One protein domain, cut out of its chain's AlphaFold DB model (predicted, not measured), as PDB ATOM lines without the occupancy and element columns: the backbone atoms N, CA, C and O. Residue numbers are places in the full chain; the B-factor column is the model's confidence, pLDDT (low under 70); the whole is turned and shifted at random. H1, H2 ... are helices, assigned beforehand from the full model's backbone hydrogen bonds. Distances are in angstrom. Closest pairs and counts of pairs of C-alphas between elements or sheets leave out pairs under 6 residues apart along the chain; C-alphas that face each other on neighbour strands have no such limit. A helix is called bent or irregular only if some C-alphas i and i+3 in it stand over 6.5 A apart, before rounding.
ATOM      1  N   HIS A  19     104.421  63.714 226.724       51.69
ATOM      2  CA  HIS A  19     104.805  64.995 227.328       51.69
ATOM      3  C   HIS A  19     103.636  65.902 227.811       51.69
ATOM      4  O   HIS A  19     103.791  66.546 228.851       51.69
ATOM      5  N   PRO A  20     102.458  65.984 227.146       61.38
ATOM      6  CA  PRO A  20     101.317  66.756 227.661       61.38
ATOM      7  C   PRO A  20     100.687  66.247 228.972       61.38
ATOM      8  O   PRO A  20     100.198  67.073 229.742       61.38
ATOM      9  N   ILE A  21     100.697  64.939 229.262       71.88
ATOM     10  CA  ILE A  21     100.107  64.399 230.507       71.88
ATOM     11  C   ILE A  21     100.938  64.837 231.714       71.88
ATOM     12  O   ILE A  21     100.381  65.313 232.699       71.88
ATOM     13  N   MET A  22     102.267  64.766 231.602       77.12
ATOM     14  CA  MET A  22     103.177  65.234 232.655       77.12
ATOM     15  C   MET A  22     103.022  66.736 232.912       77.12
ATOM     16  O   MET A  22     103.062  67.173 234.057       77.12
ATOM     17  N   GLY A  23     102.766  67.535 231.869       80.00
ATOM     18  CA  GLY A  23     102.484  68.963 232.028       80.00
ATOM     19  C   GLY A  23     101.232  69.242 232.869       80.00
ATOM     20  O   GLY A  23     101.270  70.090 233.757       80.00
ATOM     21  N   GLN A  24     100.131  68.522 232.625       82.38
ATOM     22  CA  GLN A  24      98.905  68.657 233.428       82.38
ATOM     23  C   GLN A  24      99.094  68.112 234.848       82.38
ATOM     24  O   GLN A  24      98.657  68.747 235.805       82.38
ATOM     25  N   LEU A  25      99.794  66.983 234.985       85.19
ATOM     26  CA  LEU A  25     100.147  66.388 236.271       85.19
ATOM     27  C   LEU A  25     100.868  67.404 237.162       85.19
ATOM     28  O   LEU A  25     100.413  67.664 238.272       85.19
ATOM     29  N   PHE A  26     101.937  68.029 236.659       86.94
ATOM     30  CA  PHE A  26     102.691  69.008 237.439       86.94
ATOM     31  C   PHE A  26     101.852  70.225 237.818       86.94
ATOM     32  O   PHE A  26     101.943  70.668 238.952       86.94
ATOM     33  N   ARG A  27     100.950  70.705 236.950       84.38
ATOM     34  CA  ARG A  27     100.016  71.781 237.331       84.38
ATOM     35  C   ARG A  27      99.120  71.381 238.502       84.38
ATOM     36  O   ARG A  27      98.876  72.196 239.385       84.38
ATOM     37  N   CYS A  28      98.627  70.144 238.524       82.31
ATOM     38  CA  CYS A  28      97.845  69.651 239.653       82.31
ATOM     39  C   CYS A  28      98.705  69.506 240.916       82.31
ATOM     40  O   CYS A  28      98.263  69.878 242.000       82.31
ATOM     41  N   MET A  29      99.931  68.995 240.787       83.69
ATOM     42  CA  MET A  29     100.867  68.862 241.908       83.69
ATOM     43  C   MET A  29     101.265  70.225 242.489       83.69
ATOM     44  O   MET A  29     101.312  70.355 243.707       83.69
ATOM     45  N   ASP A  30     101.459  71.247 241.649       85.25
ATOM     46  CA  ASP A  30     101.751  72.624 242.069       85.25
ATOM     47  C   ASP A  30     100.633  73.170 242.982       85.25
ATOM     48  O   ASP A  30     100.914  73.775 244.014       85.25
ATOM     49  N   ILE A  31      99.363  72.889 242.654       81.25
ATOM     50  CA  ILE A  31      98.206  73.258 243.490       81.25
ATOM     51  C   ILE A  31      98.209  72.465 244.802       81.25
ATOM     52  O   ILE A  31      98.027  73.042 245.871       81.25
ATOM     53  N   PHE A  32      98.439  71.150 244.743       77.69
ATOM     54  CA  PHE A  32      98.456  70.298 245.939       77.69
ATOM     55  C   PHE A  32      99.570  70.650 246.927       77.69
ATOM     56  O   PHE A  32      99.411  70.445 248.131       77.69
ATOM     57  N   LEU A  33     100.700  71.143 246.427       80.12
ATOM     58  CA  LEU A  33     101.870  71.467 247.235       80.12
ATOM     59  C   LEU A  33     101.924  72.936 247.664       80.12
ATOM     60  O   LEU A  33     102.829  73.291 248.413       80.12
ATOM     61  N   MET A  34     100.973  73.775 247.240       77.50
ATOM     62  CA  MET A  34     100.986  75.215 247.523       77.50
ATOM     63  C   MET A  34     101.033  75.523 249.029       77.50
ATOM     64  O   MET A  34     101.774  76.407 249.448       77.50
ATOM     65  N   ASP A  35     100.305  74.744 249.835       72.56
ATOM     66  CA  ASP A  35     100.247  74.896 251.297       72.56
ATOM     67  C   ASP A  35     101.254  73.993 252.037       72.56
ATOM     68  O   ASP A  35     101.210  73.863 253.263       72.56
ATOM     69  N   SER A  36     102.145  73.313 251.308       75.56
ATOM     70  CA  SER A  36     103.173  72.460 251.912       75.56
ATOM     71  C   SER A  36     104.325  73.285 252.481       75.56
ATOM     72  O   SER A  36     104.547  74.442 252.127       75.56
ATOM     73  N   GLU A  37     105.111  72.663 253.356       78.00
ATOM     74  CA  GLU A  37     106.309  73.290 253.904       78.00
ATOM     75  C   GLU A  37     107.279  73.737 252.791       78.00
ATOM     76  O   GLU A  37     107.534  72.992 251.843       78.00
ATOM     77  N   MET A  38     107.891  74.915 252.953       81.75
ATOM     78  CA  MET A  38     108.809  75.529 251.984       81.75
ATOM     79  C   MET A  38     109.884  74.569 251.451       81.75
ATOM     80  O   MET A  38     110.087  74.486 250.244       81.75
ATOM     81  N   LEU A  39     110.531  73.789 252.322       79.81
ATOM     82  CA  LEU A  39     111.575  72.854 251.890       79.81
ATOM     83  C   LEU A  39     111.020  71.676 251.072       79.81
ATOM     84  O   LEU A  39     111.722  71.128 250.224       79.81
ATOM     85  N   THR A  40     109.764  71.287 251.305       81.38
ATOM     86  CA  THR A  40     109.073  70.268 250.499       81.38
ATOM     87  C   THR A  40     108.790  70.805 249.102       81.38
ATOM     88  O   THR A  40     109.058  70.113 248.121       81.38
ATOM     89  N   LEU A  41     108.323  72.055 249.007       82.62
ATOM     90  CA  LEU A  41     108.077  72.726 247.732       82.62
ATOM     91  C   LEU A  41     109.371  72.894 246.924       82.62
ATOM     92  O   LEU A  41     109.415  72.518 245.757       82.62
ATOM     93  N   GLU A  42     110.442  73.386 247.549       84.94
ATOM     94  CA  GLU A  42     111.754  73.519 246.903       84.94
ATOM     95  C   GLU A  42     112.305  72.167 246.442       84.94
ATOM     96  O   GLU A  42     112.786  72.055 245.319       84.94
ATOM     97  N   THR A  43     112.186  71.122 247.272       86.56
ATOM     98  CA  THR A  43     112.607  69.765 246.892       86.56
ATOM     99  C   THR A  43     111.818  69.260 245.687       86.56
ATOM    100  O   THR A  43     112.401  68.666 244.785       86.56
ATOM    101  N   TYR A  44     110.506  69.491 245.650       86.88
ATOM    102  CA  TYR A  44     109.664  69.110 244.519       86.88
ATOM    103  C   TYR A  44     110.061  69.852 243.235       86.88
ATOM    104  O   TYR A  44     110.244  69.215 242.197       86.88
ATOM    105  N   VAL A  45     110.251  71.173 243.308       87.06
ATOM    106  CA  VAL A  45     110.702  71.983 242.166       87.06
ATOM    107  C   VAL A  45     112.060  71.486 241.677       87.06
ATOM    108  O   VAL A  45     112.230  71.238 240.484       87.06
ATOM    109  N   PHE A  46     112.998  71.248 242.595       89.31
ATOM    110  CA  PHE A  46     114.312  70.710 242.268       89.31
ATOM    111  C   PHE A  46     114.216  69.328 241.611       89.31
ATOM    112  O   PHE A  46     114.870  69.076 240.605       89.31
ATOM    113  N   ALA A  47     113.365  68.437 242.126       90.06
ATOM    114  CA  ALA A  47     113.160  67.103 241.569       90.06
ATOM    115  C   ALA A  47     112.574  67.128 240.154       90.06
ATOM    116  O   ALA A  47     112.985  66.341 239.300       90.06
ATOM    117  N   ARG A  48     111.650  68.053 239.885       88.25
ATOM    118  CA  ARG A  48     111.089  68.269 238.549       88.25
ATOM    119  C   ARG A  48     112.149  68.771 237.565       88.25
ATOM    120  O   ARG A  48     112.225  68.254 236.452       88.25
ATOM    121  N   GLU A  49     112.977  69.732 237.966       88.25
ATOM    122  CA  GLU A  49     114.080  70.226 237.130       88.25
ATOM    123  C   GLU A  49     115.150  69.146 236.907       88.25
ATOM    124  O   GLU A  49     115.556  68.899 235.772       88.25
ATOM    125  N   HIS A  50     115.531  68.415 237.958       88.06
ATOM    126  CA  HIS A  50     116.484  67.302 237.884       88.06
ATOM    127  C   HIS A  50     116.038  66.215 236.902       88.06
ATOM    128  O   HIS A  50     116.836  65.742 236.091       88.06
ATOM    129  N   MET A  51     114.749  65.857 236.907       88.81
ATOM    130  CA  MET A  51     114.178  64.900 235.954       88.81
ATOM    131  C   MET A  51     114.356  65.359 234.495       88.81
ATOM    132  O   MET A  51     114.643  64.536 233.622       88.81
ATOM    133  N   ASN A  52     114.213  66.660 234.224       85.31
ATOM    134  CA  ASN A  52     114.382  67.229 232.883       85.31
ATOM    135  C   ASN A  52     115.856  67.299 232.452       85.31
ATOM    136  O   ASN A  52     116.160  67.145 231.269       85.31
ATOM    137  N   LEU A  53     116.769  67.528 233.399       86.12
ATOM    138  CA  LEU A  53     118.207  67.670 233.147       86.12
ATOM    139  C   LEU A  53     118.951  66.327 233.094       86.12
ATOM    140  O   LEU A  53     120.018  66.226 232.479       86.12
ATOM    141  N   THR A  54     118.394  65.287 233.717       84.94
ATOM    142  CA  THR A  54     119.016  63.965 233.801       84.94
ATOM    143  C   THR A  54     119.223  63.353 232.414       84.94
ATOM    144  O   THR A  54     118.298  63.207 231.609       84.94
ATOM    145  N   ARG A  55     120.471  62.947 232.137       84.75
ATOM    146  CA  ARG A  55     120.871  62.318 230.864       84.75
ATOM    147  C   ARG A  55     120.457  60.851 230.766       84.75
ATOM    148  O   ARG A  55     120.340  60.330 229.659       84.75
ATOM    149  N   ASN A  56     120.261  60.190 231.905       87.88
ATOM    150  CA  ASN A  56     119.868  58.790 231.975       87.88
ATOM    151  C   ASN A  56     118.354  58.638 231.730       87.88
ATOM    152  O   ASN A  56     117.543  59.090 232.536       87.88
ATOM    153  N   GLU A  57     117.974  57.994 230.620       88.62
ATOM    154  CA  GLU A  57     116.560  57.765 230.273       88.62
ATOM    155  C   GLU A  57     115.838  56.941 231.338       88.62
ATOM    156  O   GLU A  57     114.694  57.227 231.669       88.62
ATOM    157  N   GLU A  58     116.501  55.921 231.889       89.12
ATOM    158  CA  GLU A  58     115.877  55.012 232.856       89.12
ATOM    159  C   GLU A  58     115.503  55.757 234.140       89.12
ATOM    160  O   GLU A  58     114.402  55.592 234.659       89.12
ATOM    161  N   GLU A  59     116.385  56.644 234.608       90.38
ATOM    162  CA  GLU A  59     116.126  57.506 235.765       90.38
ATOM    163  C   GLU A  59     115.017  58.517 235.478       90.38
ATOM    164  O   GLU A  59     114.132  58.704 236.312       90.38
ATOM    165  N   ARG A  60     115.006  59.122 234.285       90.56
ATOM    166  CA  ARG A  60     113.952  60.064 233.888       90.56
ATOM    167  C   ARG A  60     112.577  59.394 233.826       90.56
ATOM    168  O   ARG A  60     111.605  59.945 234.339       90.56
ATOM    169  N   VAL A  61     112.494  58.202 233.233       89.75
ATOM    170  CA  VAL A  61     111.255  57.409 233.164       89.75
ATOM    171  C   VAL A  61     110.810  56.973 234.558       89.75
ATOM    172  O   VAL A  61     109.631  57.107 234.887       89.75
ATOM    173  N   LEU A  62     111.739  56.506 235.398       90.38
ATOM    174  CA  LEU A  62     111.450  56.126 236.777       90.38
ATOM    175  C   LEU A  62     110.893  57.307 237.579       90.38
ATOM    176  O   LEU A  62     109.843  57.164 238.199       90.38
ATOM    177  N   MET A  63     111.536  58.478 237.527       90.75
ATOM    178  CA  MET A  63     111.049  59.684 238.203       90.75
ATOM    179  C   MET A  63     109.660  60.093 237.704       90.75
ATOM    180  O   MET A  63     108.790  60.419 238.508       90.75
ATOM    181  N   GLY A  64     109.412  60.024 236.392       89.81
ATOM    182  CA  GLY A  64     108.100  60.337 235.825       89.81
ATOM    183  C   GLY A  64     106.996  59.388 236.307       89.81
ATOM    184  O   GLY A  64     105.941  59.837 236.759       89.81
ATOM    185  N   ASN A  65     107.261  58.080 236.278       89.12
ATOM    186  CA  ASN A  65     106.347  57.066 236.808       89.12
ATOM    187  C   ASN A  65     106.140  57.232 238.316       89.12
ATOM    188  O   ASN A  65     105.027  57.058 238.808       89.12
ATOM    189  N   PHE A  66     107.194  57.608 239.039       88.50
ATOM    190  CA  PHE A  66     107.140  57.888 240.463       88.50
ATOM    191  C   PHE A  66     106.226  59.086 240.770       88.50
ATOM    192  O   PHE A  66     105.336  58.958 241.607       88.50
ATOM    193  N   PHE A  67     106.365  60.215 240.063       88.38
ATOM    194  CA  PHE A  67     105.478  61.377 240.227       88.38
ATOM    195  C   PHE A  67     104.017  61.046 239.919       88.38
ATOM    196  O   PHE A  67     103.114  61.473 240.641       88.38
ATOM    197  N   LEU A  68     103.773  60.256 238.872       88.00
ATOM    198  CA  LEU A  68     102.421  59.839 238.521       88.00
ATOM    199  C   LEU A  68     101.817  58.914 239.591       88.00
ATOM    200  O   LEU A  68     100.666  59.100 239.990       88.00
ATOM    201  N   LEU A  69     102.593  57.940 240.073       86.31
ATOM    202  CA  LEU A  69     102.182  57.037 241.145       86.31
ATOM    203  C   LEU A  69     101.896  57.813 242.437       86.31
ATOM    204  O   LEU A  69     100.858  57.600 243.057       86.31
ATOM    205  N   TRP A  70     102.778  58.744 242.802       85.38
ATOM    206  CA  TRP A  70     102.612  59.636 243.947       85.38
ATOM    207  C   TRP A  70     101.297  60.410 243.870       85.38
ATOM    208  O   TRP A  70     100.521  60.411 244.825       85.38
ATOM    209  N   PHE A  71     101.022  61.020 242.716       85.38
ATOM    210  CA  PHE A  71      99.803  61.790 242.500       85.38
ATOM    211  C   PHE A  71      98.561  60.921 242.642       85.38
ATOM    212  O   PHE A  71      97.618  61.318 243.321       85.38
ATOM    213  N   ALA A  72      98.571  59.726 242.050       85.25
ATOM    214  CA  ALA A  72      97.447  58.809 242.149       85.25
ATOM    215  C   ALA A  72      97.194  58.365 243.596       85.25
ATOM    216  O   ALA A  72      96.044  58.393 244.023       85.25
ATOM    217  N   ILE A  73      98.244  58.035 244.360       80.75
ATOM    218  CA  ILE A  73      98.128  57.668 245.783       80.75
ATOM    219  C   ILE A  73      97.530  58.829 246.576       80.75
ATOM    220  O   ILE A  73      96.512  58.669 247.247       80.75
ATOM    221  N   ARG A  74      98.125  60.024 246.455       79.12
ATOM    222  CA  ARG A  74      97.662  61.224 247.162       79.12
ATOM    223  C   ARG A  74      96.216  61.550 246.834       79.12
ATOM    224  O   ARG A  74      95.457  61.865 247.738       79.12
ATOM    225  N   ARG A  75      95.844  61.450 245.561       80.94
ATOM    226  CA  ARG A  75      94.486  61.716 245.103       80.94
ATOM    227  C   ARG A  75      93.478  60.770 245.751       80.94
ATOM    228  O   ARG A  75      92.481  61.248 246.268       80.94
ATOM    229  N   THR A  76      93.765  59.467 245.791       80.25
ATOM    230  CA  THR A  76      92.876  58.474 246.427       80.25
ATOM    231  C   THR A  76      92.826  58.572 247.956       80.25
ATOM    232  O   THR A  76      91.900  58.063 248.578       80.25
ATOM    233  N   ALA A  77      93.814  59.230 248.566       76.06
ATOM    234  CA  ALA A  77      93.954  59.404 250.011       76.06
ATOM    235  C   ALA A  77      93.255  60.657 250.568       76.06
ATOM    236  O   ALA A  77      93.164  60.847 251.785       76.06
ATOM    237  N   THR A  78      92.836  61.577 249.696       75.31
ATOM    238  CA  THR A  78      92.344  62.901 250.091       75.31
ATOM    239  C   THR A  78      90.908  63.130 249.660       75.31
ATOM    240  O   THR A  78      90.423  62.541 248.704       75.31
ATOM    241  N   ILE A  79      90.233  64.032 250.368       75.00
ATOM    242  CA  ILE A  79      88.902  64.490 249.986       75.00
ATOM    243  C   ILE A  79      88.950  65.442 248.793       75.00
ATOM    244  O   ILE A  79      89.770  66.361 248.723       75.00
ATOM    245  N   ASP A  80      87.977  65.269 247.907       78.62
ATOM    246  CA  ASP A  80      87.893  65.998 246.654       78.62
ATOM    247  C   ASP A  80      86.773  67.033 246.677       78.62
ATOM    248  O   ASP A  80      85.707  66.802 247.251       78.62
ATOM    249  N   HIS A  81      87.014  68.174 246.033       85.62
ATOM    250  CA  HIS A  81      86.014  69.217 245.831       85.62
ATOM    251  C   HIS A  81      86.248  69.945 244.503       85.62
ATOM    252  O   HIS A  81      87.356  69.935 243.960       85.62
ATOM    253  N   ILE A  82      85.185  70.541 243.969       85.44
ATOM    254  CA  ILE A  82      85.216  71.304 242.725       85.44
ATOM    255  C   ILE A  82      85.847  72.668 243.005       85.44
ATOM    256  O   ILE A  82      85.508  73.336 243.983       85.44
ATOM    257  N   PRO A 106      81.193  69.616 246.859       87.69
ATOM    258  CA  PRO A 106      81.614  68.221 246.763       87.69
ATOM    259  C   PRO A 106      81.552  67.720 245.316       87.69
ATOM    260  O   PRO A 106      80.717  68.162 244.527       87.69
ATOM    261  N   LEU A 107      82.417  66.766 244.959       87.81
ATOM    262  CA  LEU A 107      82.282  66.079 243.672       87.81
ATOM    263  C   LEU A 107      81.074  65.127 243.695       87.81
ATOM    264  O   LEU A 107      80.865  64.427 244.689       87.81
ATOM    265  N   PRO A 108      80.327  65.005 242.582       89.06
ATOM    266  CA  PRO A 108      79.305  63.977 242.441       89.06
ATOM    267  C   PRO A 108      79.877  62.562 242.664       89.06
ATOM    268  O   PRO A 108      80.920  62.239 242.084       89.06
ATOM    269  N   PRO A 109      79.178  61.667 243.395       86.50
ATOM    270  CA  PRO A 109      79.675  60.318 243.696       86.50
ATOM    271  C   PRO A 109      80.096  59.504 242.465       86.50
ATOM    272  O   PRO A 109      81.084  58.775 242.501       86.50
ATOM    273  N   VAL A 110      79.382  59.662 241.347       89.38
ATOM    274  CA  VAL A 110      79.706  58.979 240.084       89.38
ATOM    275  C   VAL A 110      81.051  59.446 239.521       89.38
ATOM    276  O   VAL A 110      81.815  58.625 239.020       89.38
ATOM    277  N   MET A 111      81.370  60.739 239.629       88.06
ATOM    278  CA  MET A 111      82.657  61.272 239.172       88.06
ATOM    279  C   MET A 111      83.805  60.785 240.053       88.06
ATOM    280  O   MET A 111      84.843  60.402 239.521       88.06
ATOM    281  N   ILE A 112      83.600  60.738 241.375       85.69
ATOM    282  CA  ILE A 112      84.575  60.173 242.320       85.69
ATOM    283  C   ILE A 112      84.888  58.727 241.922       85.69
ATOM    284  O   ILE A 112      86.038  58.390 241.657       85.69
ATOM    285  N   GLN A 113      83.856  57.899 241.746       86.88
ATOM    286  CA  GLN A 113      84.030  56.494 241.379       86.88
ATOM    287  C   GLN A 113      84.735  56.311 240.023       86.88
ATOM    288  O   GLN A 113      85.552  55.403 239.857       86.88
ATOM    289  N   GLN A 114      84.431  57.161 239.037       89.81
ATOM    290  CA  GLN A 114      85.088  57.123 237.730       89.81
ATOM    291  C   GLN A 114      86.570  57.495 237.822       89.81
ATOM    292  O   GLN A 114      87.406  56.804 237.236       89.81
ATOM    293  N   LEU A 115      86.899  58.555 238.564       87.56
ATOM    294  CA  LEU A 115      88.282  58.965 238.803       87.56
ATOM    295  C   LEU A 115      89.055  57.870 239.542       87.56
ATOM    296  O   LEU A 115      90.142  57.500 239.098       87.56
ATOM    297  N   ASP A 116      88.463  57.278 240.578       86.50
ATOM    298  CA  ASP A 116      89.066  56.176 241.329       86.50
ATOM    299  C   ASP A 116      89.336  54.958 240.448       86.50
ATOM    300  O   ASP A 116      90.414  54.365 240.528       86.50
ATOM    301  N   MET A 117      88.410  54.591 239.557       87.94
ATOM    302  CA  MET A 117      88.635  53.505 238.599       87.94
ATOM    303  C   MET A 117      89.792  53.811 237.646       87.94
ATOM    304  O   MET A 117      90.627  52.935 237.409       87.94
ATOM    305  N   ILE A 118      89.854  55.030 237.101       89.12
ATOM    306  CA  ILE A 118      90.917  55.444 236.175       89.12
ATOM    307  C   ILE A 118      92.276  55.412 236.880       89.12
ATOM    308  O   ILE A 118      93.222  54.829 236.352       89.12
ATOM    309  N   LEU A 119      92.371  55.987 238.079       86.81
ATOM    310  CA  LEU A 119      93.610  56.029 238.855       86.81
ATOM    311  C   LEU A 119      94.025  54.631 239.309       86.81
ATOM    312  O   LEU A 119      95.176  54.242 239.131       86.81
ATOM    313  N   THR A 120      93.091  53.831 239.817       83.81
ATOM    314  CA  THR A 120      93.397  52.488 240.319       83.81
ATOM    315  C   THR A 120      93.845  51.557 239.200       83.81
ATOM    316  O   THR A 120      94.907  50.940 239.282       83.81
ATOM    317  N   LEU A 121      93.053  51.452 238.130       86.88
ATOM    318  CA  LEU A 121      93.314  50.497 237.053       86.88
ATOM    319  C   LEU A 121      94.389  50.988 236.079       86.88
ATOM    320  O   LEU A 121      95.136  50.170 235.545       86.88
ATOM    321  N   GLY A 122      94.448  52.299 235.833       83.94
ATOM    322  CA  GLY A 122      95.338  52.910 234.846       83.94
ATOM    323  C   GLY A 122      96.692  53.348 235.396       83.94
ATOM    324  O   GLY A 122      97.637  53.441 234.618       83.94
ATOM    325  N   VAL A 123      96.806  53.596 236.707       86.56
ATOM    326  CA  VAL A 123      98.028  54.139 237.320       86.56
ATOM    327  C   VAL A 123      98.522  53.276 238.477       86.56
ATOM    328  O   VAL A 123      99.609  52.711 238.385       86.56
ATOM    329  N   LEU A 124      97.737  53.131 239.548       82.56
ATOM    330  CA  LEU A 124      98.179  52.472 240.781       82.56
ATOM    331  C   LEU A 124      98.578  51.013 240.539       82.56
ATOM    332  O   LEU A 124      99.680  50.613 240.902       82.56
ATOM    333  N   ASN A 125      97.703  50.229 239.905       84.06
ATOM    334  CA  ASN A 125      97.952  48.812 239.643       84.06
ATOM    335  C   ASN A 125      99.189  48.562 238.762       84.06
ATOM    336  O   ASN A 125     100.025  47.757 239.162       84.06
ATOM    337  N   PRO A 126      99.346  49.204 237.585       87.69
ATOM    338  CA  PRO A 126     100.516  48.958 236.748       87.69
ATOM    339  C   PRO A 126     101.812  49.536 237.331       87.69
ATOM    340  O   PRO A 126     102.856  48.900 237.203       87.69
ATOM    341  N   LEU A 127     101.773  50.715 237.965       86.19
ATOM    342  CA  LEU A 127     102.997  51.402 238.384       86.19
ATOM    343  C   LEU A 127     103.511  50.980 239.758       86.19
ATOM    344  O   LEU A 127     104.706  51.112 239.990       86.19
ATOM    345  N   ARG A 128     102.667  50.463 240.661       81.75
ATOM    346  CA  ARG A 128     103.105  50.054 242.009       81.75
ATOM    347  C   ARG A 128     104.288  49.089 241.966       81.75
ATOM    348  O   ARG A 128     105.292  49.325 242.629       81.75
ATOM    349  N   GLU A 129     104.142  47.995 241.223       81.06
ATOM    350  CA  GLU A 129     105.177  46.960 241.126       81.06
ATOM    351  C   GLU A 129     106.352  47.456 240.284       81.06
ATOM    352  O   GLU A 129     107.502  47.328 240.693       81.06
ATOM    353  N   GLN A 130     106.062  48.118 239.160       84.94
ATOM    354  CA  GLN A 130     107.088  48.608 238.246       84.94
ATOM    355  C   GLN A 130     108.019  49.640 238.897       84.94
ATOM    356  O   GLN A 130     109.236  49.497 238.831       84.94
ATOM    357  N   VAL A 131     107.465  50.668 239.546       87.38
ATOM    358  CA  VAL A 131     108.256  51.713 240.213       87.38
ATOM    359  C   VAL A 131     109.098  51.115 241.332       87.38
ATOM    360  O   VAL A 131     110.249  51.509 241.495       87.38
ATOM    361  N   LEU A 132     108.563  50.144 242.081       83.81
ATOM    362  CA  LEU A 132     109.320  49.464 243.128       83.81
ATOM    363  C   LEU A 132     110.498  48.669 242.551       83.81
ATOM    364  O   LEU A 132     111.612  48.793 243.054       83.81
ATOM    365  N   GLU A 133     110.271  47.880 241.501       85.31
ATOM    366  CA  GLU A 133     111.325  47.108 240.837       85.31
ATOM    367  C   GLU A 133     112.409  48.012 240.240       85.31
ATOM    368  O   GLU A 133     113.600  47.766 240.426       85.31
ATOM    369  N   ASP A 134     112.013  49.064 239.528       88.31
ATOM    370  CA  ASP A 134     112.942  49.979 238.866       88.31
ATOM    371  C   ASP A 134     113.729  50.813 239.887       88.31
ATOM    372  O   ASP A 134     114.939  51.003 239.740       88.31
ATOM    373  N   PHE A 135     113.090  51.212 240.990       86.69
ATOM    374  CA  PHE A 135     113.775  51.854 242.107       86.69
ATOM    375  C   PHE A 135     114.762  50.911 242.809       86.69
ATOM    376  O   PHE A 135     115.893  51.303 243.096       86.69
ATOM    377  N   GLN A 136     114.385  49.648 243.038       83.69
ATOM    378  CA  GLN A 136     115.296  48.639 243.586       83.69
ATOM    379  C   GLN A 136     116.505  48.409 242.675       83.69
ATOM    380  O   GLN A 136     117.629  48.339 243.168       83.69
ATOM    381  N   LYS A 137     116.309  48.338 241.353       87.75
ATOM    382  CA  LYS A 137     117.416  48.231 240.389       87.75
ATOM    383  C   LYS A 137     118.357  49.431 240.488       87.75
ATOM    384  O   LYS A 137     119.570  49.231 240.494       87.75
ATOM    385  N   LEU A 138     117.818  50.647 240.602       87.69
ATOM    386  CA  LEU A 138     118.618  51.865 240.751       87.69
ATOM    387  C   LEU A 138     119.469  51.831 242.030       87.69
ATOM    388  O   LEU A 138     120.671  52.088 241.976       87.69
ATOM    389  N   LEU A 139     118.862  51.444 243.156       81.31
ATOM    390  CA  LEU A 139     119.549  51.301 244.442       81.31
ATOM    391  C   LEU A 139     120.658  50.246 244.387       81.31
ATOM    392  O   LEU A 139     121.780  50.496 244.825       81.31
ATOM    393  N   LEU A 140     120.362  49.070 243.827       82.69
ATOM    394  CA  LEU A 140     121.310  47.958 243.733       82.69
ATOM    395  C   LEU A 140     122.449  48.228 242.745       82.69
ATOM    396  O   LEU A 140     123.544  47.698 242.923       82.69
ATOM    397  N   ALA A 141     122.222  49.062 241.726       84.88
ATOM    398  CA  ALA A 141     123.278  49.492 240.817       84.88
ATOM    399  C   ALA A 141     124.372  50.299 241.538       84.88
ATOM    400  O   ALA A 141     125.500  50.343 241.045       84.88
ATOM    401  N   ASN A 142     124.039  50.917 242.682       77.75
ATOM    402  CA  ASN A 142     124.944  51.635 243.579       77.75
ATOM    403  C   ASN A 142     125.903  52.595 242.849       77.75
ATOM    404  O   ASN A 142     127.106  52.648 243.118       77.75
ATOM    405  N   ARG A 143     125.371  53.321 241.860       83.94
ATOM    406  CA  ARG A 143     126.135  54.299 241.085       83.94
ATOM    407  C   ARG A 143     126.077  55.654 241.788       83.94
ATOM    408  O   ARG A 143     124.972  56.168 241.970       83.94
ATOM    409  N   PRO A 144     127.222  56.280 242.111       82.38
ATOM    410  CA  PRO A 144     127.247  57.618 242.702       82.38
ATOM    411  C   PRO A 144     126.483  58.657 241.868       82.38
ATOM    412  O   PRO A 144     125.818  59.526 242.420       82.38
ATOM    413  N   GLN A 145     126.503  58.535 240.538       84.44
ATOM    414  CA  GLN A 145     125.824  59.462 239.626       84.44
ATOM    415  C   GLN A 145     124.296  59.437 239.768       84.44
ATOM    416  O   GLN A 145     123.644  60.449 239.548       84.44
ATOM    417  N   SER A 146     123.726  58.299 240.167       87.31
ATOM    418  CA  SER A 146     122.282  58.139 240.362       87.31
ATOM    419  C   SER A 146     121.820  58.611 241.744       87.31
ATOM    420  O   SER A 146     120.630  58.562 242.058       87.31
ATOM    421  N   TRP A 147     122.750  59.035 242.608       88.62
ATOM    422  CA  TRP A 147     122.450  59.364 243.997       88.62
ATOM    423  C   TRP A 147     121.439  60.494 244.130       88.62
ATOM    424  O   TRP A 147     120.504  60.364 244.918       88.62
ATOM    425  N   MET A 148     121.572  61.557 243.330       89.56
ATOM    426  CA  MET A 148     120.645  62.689 243.393       89.56
ATOM    427  C   MET A 148     119.216  62.239 243.067       89.56
ATOM    428  O   MET A 148     118.280  62.537 243.805       89.56
ATOM    429  N   THR A 149     119.058  61.408 242.036       90.25
ATOM    430  CA  THR A 149     117.776  60.798 241.663       90.25
ATOM    431  C   THR A 149     117.200  59.958 242.810       90.25
ATOM    432  O   THR A 149     116.032  60.118 243.167       90.25
ATOM    433  N   MET A 150     118.017  59.107 243.444       87.50
ATOM    434  CA  MET A 150     117.597  58.295 244.596       87.50
ATOM    435  C   MET A 150     117.151  59.165 245.778       87.50
ATOM    436  O   MET A 150     116.086  58.931 246.352       87.50
ATOM    437  N   TYR A 151     117.940  60.183 246.120       88.19
ATOM    438  CA  TYR A 151     117.659  61.109 247.209       88.19
ATOM    439  C   TYR A 151     116.350  61.875 246.994       88.19
ATOM    440  O   TYR A 151     115.505  61.895 247.889       88.19
ATOM    441  N   LEU A 152     116.157  62.469 245.814       88.38
ATOM    442  CA  LEU A 152     114.981  63.284 245.506       88.38
ATOM    443  C   LEU A 152     113.698  62.456 245.519       88.38
ATOM    444  O   LEU A 152     112.709  62.881 246.118       88.38
ATOM    445  N   MET A 153     113.728  61.254 244.932       86.19
ATOM    446  CA  MET A 153     112.588  60.341 244.985       86.19
ATOM    447  C   MET A 153     112.242  59.982 246.425       86.19
ATOM    448  O   MET A 153     111.096  60.136 246.822       86.19
ATOM    449  N   LEU A 154     113.217  59.574 247.239       81.44
ATOM    450  CA  LEU A 154     112.975  59.194 248.632       81.44
ATOM    451  C   LEU A 154     112.467  60.360 249.475       81.44
ATOM    452  O   LEU A 154     111.464  60.226 250.171       81.44
ATOM    453  N   ARG A 155     113.116  61.519 249.390       80.19
ATOM    454  CA  ARG A 155     112.734  62.703 250.159       80.19
ATOM    455  C   ARG A 155     111.318  63.166 249.839       80.19
ATOM    456  O   ARG A 155     110.602  63.579 250.742       80.19
ATOM    457  N   TYR A 156     110.925  63.098 248.572       73.81
ATOM    458  CA  TYR A 156     109.584  63.471 248.141       73.81
ATOM    459  C   TYR A 156     108.544  62.371 248.445       73.81
ATOM    460  O   TYR A 156     107.421  62.671 248.852       73.81
ATOM    461  N   ALA A 157     108.925  61.093 248.325       67.94
ATOM    462  CA  ALA A 157     108.081  59.927 248.600       67.94
ATOM    463  C   ALA A 157     107.702  59.794 250.070       67.94
ATOM    464  O   ALA A 157     106.539  59.552 250.415       67.94
ATOM    465  N   ILE A 158     108.716  59.874 250.930       63.53
ATOM    466  CA  ILE A 158     108.641  59.458 252.321       63.53
ATOM    467  C   ILE A 158     107.508  60.217 253.031       63.53
ATOM    468  O   ILE A 158     106.581  59.539 253.471       63.53
ATOM    469  N   PRO A 159     107.425  61.563 253.028       58.50
ATOM    470  CA  PRO A 159     106.389  62.306 253.757       58.50
ATOM    471  C   PRO A 159     104.951  61.930 253.409       58.50
ATOM    472  O   PRO A 159     104.058  61.927 254.251       58.50
ATOM    473  N   THR A 160     104.721  61.580 252.148       55.66
ATOM    474  CA  THR A 160     103.395  61.212 251.647       55.66
ATOM    475  C   THR A 160     103.040  59.751 251.856       55.66
ATOM    476  O   THR A 160     101.869  59.442 252.038       55.66
ATOM    477  N   THR A 161     104.041  58.871 251.903       55.53
ATOM    478  CA  THR A 161     103.858  57.439 252.185       55.53
ATOM    479  C   THR A 161     103.689  57.193 253.695       55.53
ATOM    480  O   THR A 161     103.016  56.251 254.106       55.53
ATOM    481  N   ILE A 162     104.272  58.063 254.534       52.28
ATOM    482  CA  ILE A 162     104.245  58.000 256.008       52.28
ATOM    483  C   ILE A 162     102.836  58.053 256.590       52.28
ATOM    484  O   ILE A 162     102.588  57.348 257.565       52.28
ATOM    485  N   LYS A 163     101.930  58.865 256.023       49.75
ATOM    486  CA  LYS A 163     100.575  59.028 256.574       49.75
ATOM    487  C   LYS A 163      99.758  57.731 256.501       49.75
ATOM    488  O   LYS A 163      98.851  57.546 257.301       49.75
ATOM    489  N   GLU A 164     100.089  56.836 255.569       53.34
ATOM    490  CA  GLU A 164      99.281  55.646 255.282       53.34
ATOM    491  C   GLU A 164      99.991  54.323 255.596       53.34
ATOM    492  O   GLU A 164      99.319  53.321 255.833       53.34
ATOM    493  N   LEU A 165     101.333  54.279 255.632       63.53
ATOM    494  CA  LEU A 165     102.056  53.039 255.933       63.53
ATOM    495  C   LEU A 165     103.487  53.284 256.450       63.53
ATOM    496  O   LEU A 165     104.469  53.182 255.712       63.53
ATOM    497  N   HIS A 166     103.623  53.538 257.755       64.81
ATOM    498  CA  HIS A 166     104.902  53.694 258.471       64.81
ATOM    499  C   HIS A 166     105.960  52.615 258.151       64.81
ATOM    500  O   HIS A 166     107.157  52.902 258.116       64.81
ATOM    501  N   GLN A 167     105.537  51.376 257.876       66.69
ATOM    502  CA  GLN A 167     106.441  50.270 257.536       66.69
ATOM    503  C   GLN A 167     107.177  50.488 256.208       66.69
ATOM    504  O   GLN A 167     108.367  50.191 256.108       66.69
ATOM    505  N   SER A 168     106.516  51.077 255.209       69.00
ATOM    506  CA  SER A 168     107.140  51.363 253.913       69.00
ATOM    507  C   SER A 168     108.273  52.377 254.049       69.00
ATOM    508  O   SER A 168     109.340  52.191 253.469       69.00
ATOM    509  N   ALA A 169     108.084  53.415 254.871       74.50
ATOM    510  CA  ALA A 169     109.109  54.431 255.113       74.50
ATOM    511  C   ALA A 169     110.382  53.832 255.739       74.50
ATOM    512  O   ALA A 169     111.490  54.180 255.333       74.50
ATOM    513  N   LYS A 170     110.241  52.877 256.670       76.12
ATOM    514  CA  LYS A 170     111.388  52.170 257.267       76.12
ATOM    515  C   LYS A 170     112.157  51.349 256.237       76.12
ATOM    516  O   LYS A 170     113.385  51.371 256.249       76.12
ATOM    517  N   VAL A 171     111.453  50.656 255.340       77.88
ATOM    518  CA  VAL A 171     112.080  49.891 254.251       77.88
ATOM    519  C   VAL A 171     112.874  50.829 253.342       77.88
ATOM    520  O   VAL A 171     114.053  50.586 253.096       77.88
ATOM    521  N   PHE A 172     112.271  51.939 252.911       79.06
ATOM    522  CA  PHE A 172     112.944  52.949 252.093       79.06
ATOM    523  C   PHE A 172     114.195  53.530 252.766       79.06
ATOM    524  O   PHE A 172     115.247  53.609 252.130       79.06
ATOM    525  N   LEU A 173     114.112  53.875 254.053       82.25
ATOM    526  CA  LEU A 173     115.256  54.369 254.825       82.25
ATOM    527  C   LEU A 173     116.362  53.324 254.971       82.25
ATOM    528  O   LEU A 173     117.533  53.657 254.802       82.25
ATOM    529  N   ALA A 174     116.011  52.064 255.231       83.44
ATOM    530  CA  ALA A 174     116.990  50.986 255.334       83.44
ATOM    531  C   ALA A 174     117.764  50.800 254.022       83.44
ATOM    532  O   ALA A 174     118.992  50.712 254.039       83.44
ATOM    533  N   TYR A 175     117.066  50.809 252.884       79.56
ATOM    534  CA  TYR A 175     117.707  50.745 251.572       79.56
ATOM    535  C   TYR A 175     118.578  51.969 251.291       79.56
ATOM    536  O   TYR A 175     119.700  51.809 250.816       79.56
ATOM    537  N   TYR A 176     118.097  53.173 251.608       84.25
ATOM    538  CA  TYR A 176     118.868  54.402 251.437       84.25
ATOM    539  C   TYR A 176     120.179  54.361 252.219       84.25
ATOM    540  O   TYR A 176     121.244  54.579 251.646       84.25
ATOM    541  N   HIS A 177     120.125  54.034 253.510       86.12
ATOM    542  CA  HIS A 177     121.316  53.963 254.356       86.12
ATOM    543  C   HIS A 177     122.251  52.832 253.929       86.12
ATOM    544  O   HIS A 177     123.463  53.012 253.940       86.12
ATOM    545  N   CYS A 178     121.714  51.704 253.457       83.56
ATOM    546  CA  CYS A 178     122.520  50.624 252.891       83.56
ATOM    547  C   CYS A 178     123.247  51.050 251.604       83.56
ATOM    548  O   CYS A 178     124.440  50.790 251.462       83.56
ATOM    549  N   ALA A 179     122.550  51.704 250.671       78.44
ATOM    550  CA  ALA A 179     123.125  52.141 249.399       78.44
ATOM    551  C   ALA A 179     124.126  53.291 249.589       78.44
ATOM    552  O   ALA A 179     125.141  53.364 248.906       78.44
ATOM    553  N   THR A 180     123.875  54.180 250.551       81.44
ATOM    554  CA  THR A 180     124.702  55.373 250.782       81.44
ATOM    555  C   THR A 180     125.820  55.169 251.804       81.44
ATOM    556  O   THR A 180     126.652  56.061 251.967       81.44
ATOM    557  N   ALA A 181     125.905  53.997 252.446       79.00
ATOM    558  CA  ALA A 181     126.871  53.709 253.512       79.00
ATOM    559  C   ALA A 181     128.333  53.968 253.112       79.00
ATOM    560  O   ALA A 181     129.127  54.433 253.929       79.00
ATOM    561  N   ALA A 182     128.697  53.676 251.860       75.88
ATOM    562  CA  ALA A 182     130.059  53.872 251.365       75.88
ATOM    563  C   ALA A 182     130.382  55.347 251.066       75.88
ATOM    564  O   ALA A 182     131.540  55.755 251.153       75.88
ATOM    565  N   ALA A 183     129.377  56.132 250.673       79.50
ATOM    566  CA  ALA A 183     129.552  57.475 250.138       79.50
ATOM    567  C   ALA A 183     128.238  58.272 250.229       79.50
ATOM    568  O   ALA A 183     127.462  58.303 249.278       79.50
ATOM    569  N   ASN A 184     127.992  58.931 251.368       86.00
ATOM    570  CA  ASN A 184     126.835  59.812 251.552       86.00
ATOM    571  C   ASN A 184     127.243  61.296 251.390       86.00
ATOM    572  O   ASN A 184     127.992  61.798 252.235       86.00
ATOM    573  N   PRO A 185     126.738  62.010 250.366       86.19
ATOM    574  CA  PRO A 185     127.014  63.427 250.101       86.19
ATOM    575  C   PRO A 185     126.789  64.382 251.281       86.19
ATOM    576  O   PRO A 185     127.484  65.388 251.392       86.19
ATOM    577  N   PHE A 186     125.863  64.076 252.198       87.94
ATOM    578  CA  PHE A 186     125.603  64.922 253.374       87.94
ATOM    579  C   PHE A 186     126.710  64.883 254.430       87.94
ATOM    580  O   PHE A 186     126.738  65.716 255.334       87.94
ATOM    581  N   HIS A 187     127.615  63.910 254.342       84.75
ATOM    582  CA  HIS A 187     128.704  63.715 255.298       84.75
ATOM    583  C   HIS A 187     130.084  63.876 254.656       84.75
ATOM    584  O   HIS A 187     131.088  63.518 255.273       84.75
ATOM    585  N   MET A 188     130.132  64.392 253.426       84.06
ATOM    586  CA  MET A 188     131.372  64.621 252.697       84.06
ATOM    587  C   MET A 188     131.904  66.032 252.884       84.06
ATOM    588  O   MET A 188     131.155  66.997 253.032       84.06
ATOM    589  N   ASP A 189     133.228  66.124 252.819       84.25
ATOM    590  CA  ASP A 189     133.917  67.389 252.662       84.25
ATOM    591  C   ASP A 189     133.946  67.768 251.175       84.25
ATOM    592  O   ASP A 189     134.590  67.116 250.350       84.25
ATOM    593  N   TRP A 190     133.206  68.820 250.835       83.88
ATOM    594  CA  TRP A 190     133.106  69.317 249.468       83.88
ATOM    595  C   TRP A 190     134.327  70.138 249.036       83.88
ATOM    596  O   TRP A 190     134.469  70.395 247.843       83.88
ATOM    597  N   GLU A 191     135.239  70.506 249.947       83.06
ATOM    598  CA  GLU A 191     136.505  71.163 249.580       83.06
ATOM    599  C   GLU A 191     137.398  70.247 248.729       83.06
ATOM    600  O   GLU A 191     138.192  70.710 247.909       83.06
ATOM    601  N   ILE A 192     137.214  68.931 248.863       83.25
ATOM    602  CA  ILE A 192     137.942  67.895 248.129       83.25
ATOM    603  C   ILE A 192     137.066  67.178 247.091       83.25
ATOM    604  O   ILE A 192     137.321  66.014 246.783       83.25
ATOM    605  N   GLN A 193     136.062  67.860 246.514       81.19
ATOM    606  CA  GLN A 193     135.073  67.287 245.581       81.19
ATOM    607  C   GLN A 193     135.683  66.352 244.521       81.19
ATOM    608  O   GLN A 193     135.182  65.245 244.323       81.19
ATOM    609  N   LEU A 194     136.782  66.760 243.873       81.44
ATOM    610  CA  LEU A 194     137.451  65.988 242.814       81.44
ATOM    611  C   LEU A 194     137.980  64.619 243.276       81.44
ATOM    612  O   LEU A 194     138.225  63.746 242.450       81.44
ATOM    613  N   SER A 195     138.176  64.437 244.583       81.00
ATOM    614  CA  SER A 195     138.623  63.179 245.195       81.00
ATOM    615  C   SER A 195     137.461  62.319 245.702       81.00
ATOM    616  O   SER A 195     137.685  61.226 246.221       81.00
ATOM    617  N   THR A 196     136.222  62.804 245.584       84.75
ATOM    618  CA  THR A 196     135.022  62.078 246.005       84.75
ATOM    619  C   THR A 196     134.416  61.289 244.839       84.75
ATOM    620  O   THR A 196     134.623  61.637 243.674       84.75
ATOM    621  N   PRO A 197     133.577  60.273 245.118       84.06
ATOM    622  CA  PRO A 197     132.765  59.607 244.096       84.06
ATOM    623  C   PRO A 197     131.794  60.535 243.340       84.06
ATOM    624  O   PRO A 197     131.214  60.115 242.342       84.06
ATOM    625  N   PHE A 198     131.617  61.778 243.802       86.75
ATOM    626  CA  PHE A 198     130.720  62.792 243.241       86.75
ATOM    627  C   PHE A 198     131.483  63.917 242.522       86.75
ATOM    628  O   PHE A 198     130.995  65.043 242.431       86.75
ATOM    629  N   ALA A 199     132.680  63.631 241.998       85.12
ATOM    630  CA  ALA A 199     133.488  64.602 241.255       85.12
ATOM    631  C   ALA A 199     132.724  65.258 240.087       85.12
ATOM    632  O   ALA A 199     132.898  66.447 239.836       85.12
ATOM    633  N   ASP A 200     131.837  64.502 239.434       85.88
ATOM    634  CA  ASP A 200     131.029  64.968 238.299       85.88
ATOM    635  C   ASP A 200     129.708  65.649 238.713       85.88
ATOM    636  O   ASP A 200     128.939  66.071 237.846       85.88
ATOM    637  N   MET A 201     129.410  65.742 240.017       87.44
ATOM    638  CA  MET A 201     128.184  66.379 240.508       87.44
ATOM    639  C   MET A 201     128.238  67.895 240.251       87.44
ATOM    640  O   MET A 201     129.221  68.548 240.618       87.44
ATOM    641  N   PRO A 202     127.207  68.487 239.628       87.94
ATOM    642  CA  PRO A 202     127.206  69.910 239.326       87.94
ATOM    643  C   PRO A 202     127.065  70.760 240.598       87.94
ATOM    644  O   PRO A 202     126.460  70.352 241.587       87.94
ATOM    645  N   SER A 203     127.591  71.986 240.563       85.88
ATOM    646  CA  SER A 203     127.639  72.863 241.742       85.88
ATOM    647  C   SER A 203     126.259  73.190 242.316       85.88
ATOM    648  O   SER A 203     126.106  73.213 243.529       85.88
ATOM    649  N   TYR A 204     125.238  73.363 241.469       85.81
ATOM    650  CA  TYR A 204     123.877  73.654 241.935       85.81
ATOM    651  C   TYR A 204     123.261  72.488 242.732       85.81
ATOM    652  O   TYR A 204     122.461  72.724 243.635       85.81
ATOM    653  N   GLU A 205     123.639  71.238 242.433       87.62
ATOM    654  CA  GLU A 205     123.246  70.067 243.224       87.62
ATOM    655  C   GLU A 205     123.929  70.097 244.591       87.62
ATOM    656  O   GLU A 205     123.273  69.906 245.611       87.62
ATOM    657  N   ILE A 206     125.221  70.421 244.633       87.94
ATOM    658  CA  ILE A 206     125.995  70.525 245.878       87.94
ATOM    659  C   ILE A 206     125.460  71.646 246.776       87.94
ATOM    660  O   ILE A 206     125.289  71.443 247.982       87.94
ATOM    661  N   ASP A 207     125.170  72.811 246.197       88.12
ATOM    662  CA  ASP A 207     124.613  73.959 246.914       88.12
ATOM    663  C   ASP A 207     123.254  73.603 247.531       88.12
ATOM    664  O   ASP A 207     123.044  73.814 248.729       88.12
ATOM    665  N   PHE A 208     122.380  72.954 246.752       88.88
ATOM    666  CA  PHE A 208     121.088  72.464 247.232       88.88
ATOM    667  C   PHE A 208     121.237  71.467 248.393       88.88
ATOM    668  O   PHE A 208     120.503  71.543 249.383       88.88
ATOM    669  N   LEU A 209     122.209  70.550 248.321       89.62
ATOM    670  CA  LEU A 209     122.468  69.582 249.391       89.62
ATOM    671  C   LEU A 209     122.950  70.249 250.676       89.62
ATOM    672  O   LEU A 209     122.466  69.914 251.761       89.62
ATOM    673  N   ARG A 210     123.876  71.203 250.563       87.44
ATOM    674  CA  ARG A 210     124.412  71.942 251.709       87.44
ATOM    675  C   ARG A 210     123.318  72.736 252.410       87.44
ATOM    676  O   ARG A 210     123.195  72.659 253.632       87.44
ATOM    677  N   GLU A 211     122.511  73.452 251.640       87.81
ATOM    678  CA  GLU A 211     121.389  74.229 252.155       87.81
ATOM    679  C   GLU A 211     120.345  73.331 252.828       87.81
ATOM    680  O   GLU A 211     119.920  73.589 253.958       87.81
ATOM    681  N   THR A 212     119.983  72.225 252.178       87.94
ATOM    682  CA  THR A 212     119.008  71.275 252.716       87.94
ATOM    683  C   THR A 212     119.482  70.664 254.039       87.94
ATOM    684  O   THR A 212     118.697  70.558 254.983       87.94
ATOM    685  N   TYR A 213     120.766  70.308 254.142       87.75
ATOM    686  CA  TYR A 213     121.356  69.771 255.370       87.75
ATOM    687  C   TYR A 213     121.369  70.797 256.512       87.75
ATOM    688  O   TYR A 213     120.986  70.477 257.638       87.75
ATOM    689  N   GLN A 214     121.753  72.045 256.226       86.31
ATOM    690  CA  GLN A 214     121.750  73.130 257.215       86.31
ATOM    691  C   GLN A 214     120.343  73.394 257.761       86.31
ATOM    692  O   GLN A 214     120.153  73.459 258.975       86.31
ATOM    693  N   ARG A 215     119.343  73.479 256.875       84.62
ATOM    694  CA  ARG A 215     117.939  73.692 257.253       84.62
ATOM    695  C   ARG A 215     117.374  72.519 258.058       84.62
ATOM    696  O   ARG A 215     116.654  72.738 259.030       84.62
ATOM    697  N   ALA A 216     117.713  71.281 257.693       82.88
ATOM    698  CA  ALA A 216     117.295  70.098 258.445       82.88
ATOM    699  C   ALA A 216     117.868  70.090 259.873       82.88
ATOM    700  O   ALA A 216     117.131  69.838 260.825       82.88
ATOM    701  N   ASN A 217     119.151  70.429 260.041       82.50
ATOM    702  CA  ASN A 217     119.773  70.522 261.366       82.50
ATOM    703  C   ASN A 217     119.173  71.650 262.211       82.50
ATOM    704  O   ASN A 217     118.808  71.414 263.359       82.50
ATOM    705  N   TRP A 218     118.980  72.834 261.623       81.06
ATOM    706  CA  TRP A 218     118.327  73.961 262.292       81.06
ATOM    707  C   TRP A 218     116.929  73.596 262.817       81.06
ATOM    708  O   TRP A 218     116.563  73.938 263.939       81.06
ATOM    709  N   ARG A 219     116.133  72.849 262.041       77.00
ATOM    710  CA  ARG A 219     114.804  72.395 262.486       77.00
ATOM    711  C   ARG A 219     114.871  71.391 263.634       77.00
ATOM    712  O   ARG A 219     114.070  71.508 264.559       77.00
ATOM    713  N   LYS A 220     115.829  70.457 263.625       75.00
ATOM    714  CA  LYS A 220     116.027  69.514 264.744       75.00
ATOM    715  C   LYS A 220     116.297  70.243 266.065       75.00
ATOM    716  O   LYS A 220     115.760  69.839 267.091       75.00
ATOM    717  N   GLU A 221     117.061  71.336 266.030       72.25
ATOM    718  CA  GLU A 221     117.326  72.187 267.203       72.25
ATOM    719  C   GLU A 221     116.064  72.898 267.727       72.25
ATOM    720  O   GLU A 221     115.929  73.140 268.927       72.25
ATOM    721  N   LEU A 222     115.100  73.204 266.854       68.50
ATOM    722  CA  LEU A 222     113.818  73.800 267.245       68.50
ATOM    723  C   LEU A 222     112.831  72.756 267.798       68.50
ATOM    724  O   LEU A 222     112.094  73.031 268.749       68.50
ATOM    725  N   GLN A 223     112.829  71.545 267.233       65.06
ATOM    726  CA  GLN A 223     111.883  70.471 267.565       65.06
ATOM    727  C   GLN A 223     112.105  69.822 268.936       65.06
ATOM    728  O   GLN A 223     111.181  69.201 269.459       65.06
ATOM    729  N   THR A 224     113.256  70.032 269.587       59.28
ATOM    730  CA  THR A 224     113.528  69.568 270.966       59.28
ATOM    731  C   THR A 224     112.564  70.104 272.039       59.28
ATOM    732  O   THR A 224     112.677  69.735 273.205       59.28
ATOM    733  N   THR A 225     111.603  70.954 271.670       56.50
ATOM    734  CA  THR A 225     110.621  71.574 272.571       56.50
ATOM    735  C   THR A 225     109.181  71.062 272.400       56.50
ATOM    736  O   THR A 225     108.315  71.437 273.193       56.50
ATOM    737  N   ASN A 226     108.904  70.201 271.410       56.81
ATOM    738  CA  ASN A 226     107.539  69.786 271.059       56.81
ATOM    739  C   ASN A 226     107.091  68.498 271.779       56.81
ATOM    740  O   ASN A 226     107.872  67.567 271.950       56.81
ATOM    741  N   LYS A 227     105.815  68.443 272.193       56.28
ATOM    742  CA  LYS A 227     105.215  67.322 272.956       56.28
ATOM    743  C   LYS A 227     104.492  66.266 272.104       56.28
ATOM    744  O   LYS A 227     103.983  65.303 272.666       56.28
ATOM    745  N   LEU A 228     104.386  66.464 270.791       60.44
ATOM    746  CA  LEU A 228     103.707  65.516 269.901       60.44
ATOM    747  C   LEU A 228     104.552  64.247 269.705       60.44
ATOM    748  O   LEU A 228     105.787  64.344 269.707       60.44
ATOM    749  N   PRO A 229     103.923  63.074 269.505       66.62
ATOM    750  CA  PRO A 229     104.637  61.882 269.087       66.62
ATOM    751  C   PRO A 229     105.424  62.191 267.806       66.62
ATOM    752  O   PRO A 229     104.857  62.677 266.827       66.62
ATOM    753  N   PRO A 230     106.738  61.927 267.775       67.56
ATOM    754  CA  PRO A 230     107.601  62.452 266.725       67.56
ATOM    755  C   PRO A 230     107.265  61.896 265.337       67.56
ATOM    756  O   PRO A 230     107.588  62.539 264.354       67.56
ATOM    757  N   TYR A 231     106.587  60.746 265.233       65.25
ATOM    758  CA  TYR A 231     106.160  60.156 263.958       65.25
ATOM    759  C   TYR A 231     104.941  60.836 263.314       65.25
ATOM    760  O   TYR A 231     104.657  60.555 262.150       65.25
ATOM    761  N   GLU A 232     104.224  61.696 264.046       67.12
ATOM    762  CA  GLU A 232     103.135  62.515 263.496       67.12
ATOM    763  C   GLU A 232     103.665  63.714 262.705       67.12
ATOM    764  O   GLU A 232     102.944  64.299 261.894       67.12
ATOM    765  N   ASP A 233     104.942  64.057 262.894       73.75
ATOM    766  CA  ASP A 233     105.611  65.032 262.054       73.75
ATOM    767  C   ASP A 233     105.836  64.456 260.647       73.75
ATOM    768  O   ASP A 233     106.520  63.449 260.440       73.75
ATOM    769  N   HIS A 234     105.288  65.154 259.655       70.31
ATOM    770  CA  HIS A 234     105.462  64.888 258.232       70.31
ATOM    771  C   HIS A 234     106.945  64.764 257.818       70.31
ATOM    772  O   HIS A 234     107.251  64.011 256.889       70.31
ATOM    773  N   THR A 235     107.878  65.458 258.486       75.00
ATOM    774  CA  THR A 235     109.315  65.388 258.156       75.00
ATOM    775  C   THR A 235     110.075  64.299 258.913       75.00
ATOM    776  O   THR A 235     111.208  63.994 258.537       75.00
ATOM    777  N   TYR A 236     109.461  63.635 259.899       78.50
ATOM    778  CA  TYR A 236     110.135  62.718 260.829       78.50
ATOM    779  C   TYR A 236     111.012  61.659 260.162       78.50
ATOM    780  O   TYR A 236     112.141  61.402 260.586       78.50
ATOM    781  N   TYR A 237     110.498  61.005 259.122       78.94
ATOM    782  CA  TYR A 237     111.256  59.968 258.423       78.94
ATOM    783  C   TYR A 237     112.221  60.555 257.393       78.94
ATOM    784  O   TYR A 237     113.264  59.964 257.143       78.94
ATOM    785  N   VAL A 238     111.933  61.725 256.818       81.19
ATOM    786  CA  VAL A 238     112.880  62.402 255.918       81.19
ATOM    787  C   VAL A 238     114.116  62.860 256.682       81.19
ATOM    788  O   VAL A 238     115.236  62.703 256.204       81.19
ATOM    789  N   ASP A 239     113.936  63.368 257.896       83.94
ATOM    790  CA  ASP A 239     115.033  63.875 258.715       83.94
ATOM    791  C   ASP A 239     115.988  62.762 259.189       83.94
ATOM    792  O   ASP A 239     117.142  63.032 259.547       83.94
ATOM    793  N   GLN A 240     115.543  61.504 259.127       85.19
ATOM    794  CA  GLN A 240     116.364  60.317 259.370       85.19
ATOM    795  C   GLN A 240     117.334  60.005 258.221       85.19
ATOM    796  O   GLN A 240     118.312  59.293 258.438       85.19
ATOM    797  N   MET A 241     117.135  60.554 257.016       85.31
ATOM    798  CA  MET A 241     118.085  60.399 255.901       85.31
ATOM    799  C   MET A 241     119.439  61.074 256.180       85.31
ATOM    800  O   MET A 241     120.447  60.719 255.574       85.31
TER     801      MET A 241
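Overview. This is residues 19 to 82 and 106 to 241 of the 258 residues of an uncharacterized protein of Emmonsia crescens (UniProt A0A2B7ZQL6). Five helices or arms, H2, H3, H4b, H5 and H6, make a bundle with H5 in its middle; the long bent helix H4 runs along it, its arm H4a reaching past one end, and short H7 sits beyond the other end. H1 packs on H3, H8 runs near H2, and after H8 residues 224 to 230 stick out before the tail folds back. The bundle is up and down, each member running against the one before it in the chain, its packing part aligned and part crossed. The printed part has 200 residues with eight named helices, H1 to H8, and no named strand: all helix. It is compact, with a radius of gyration of the C-alphas of 17.7 A and spans of 59 by 45 by 27 A.

Along the chain. Find C-alpha 19 at (104.805, 64.995, 227.328), where H1, residues 19 to 33, begins. H2 covers residues 38 to 53, and H3, residues 57 to 77, runs 30.1 A. H4, residues 109 to 141, was assigned as one helix by its hydrogen bonds but is bent, C-alphas 122 and 125 being 6.8 A apart; its arms are H4a, residues 109 to 122, and H4b, residues 125 to 141, 25.4 A long. H5 is residues 144 to 162, 26.6 A, with a kink of 27 degrees near residue 152; H6 is residues 166 to 180, H7 residues 190 to 195. H8, residues 203 to 223, runs 30.3 A to C-alpha 223 at (111.883, 70.471, 267.565). Irregular are H4b (C-alphas 126 and 129 6.7 A apart), H5 (145 and 148, 7.2 A) and H7 (191 and 194, 8.6 A).

Arrangement. Start at the hub, H3 and H5, which touch at a shallow tilt of 5 degrees, closest C-alphas Glu 59 and Thr 149, 7.0 A. H5 touches H2 at Leu 152 and Ala 47, 5.8 A, and makes a hairpin with H6, closest Ile 158 and Ala 169, 5.8 A. H3 touches H4b at Phe 66 and Val 131, 6.3 A, and H1 at Phe 71 and Met 29, 7.2 A. H8 is close to but not clearly touching H2, Thr 212 to Leu 39, 7.6 A; H7 touches no helix. Every O i to N i+4 pair is within hydrogen-bond range in H1, H2, H3, H4a, H6 and H8; H4b has 11 of 13, H5 11 of 15, H7 0 of 2, with 2 of 3 O i to N i+3 pairs.

Size, cuts and confidence. The farthest C-alphas, Val 110 and Ile 192, are 59.5 A apart. Residues 83 to 105 are not printed; C-alphas 82 and 106 are 6.2 A apart across the cut. Of the links printed whole, none is long. Look for pLDDT under 70 at residues 19 to 20, 157 to 168 and 222 to 232.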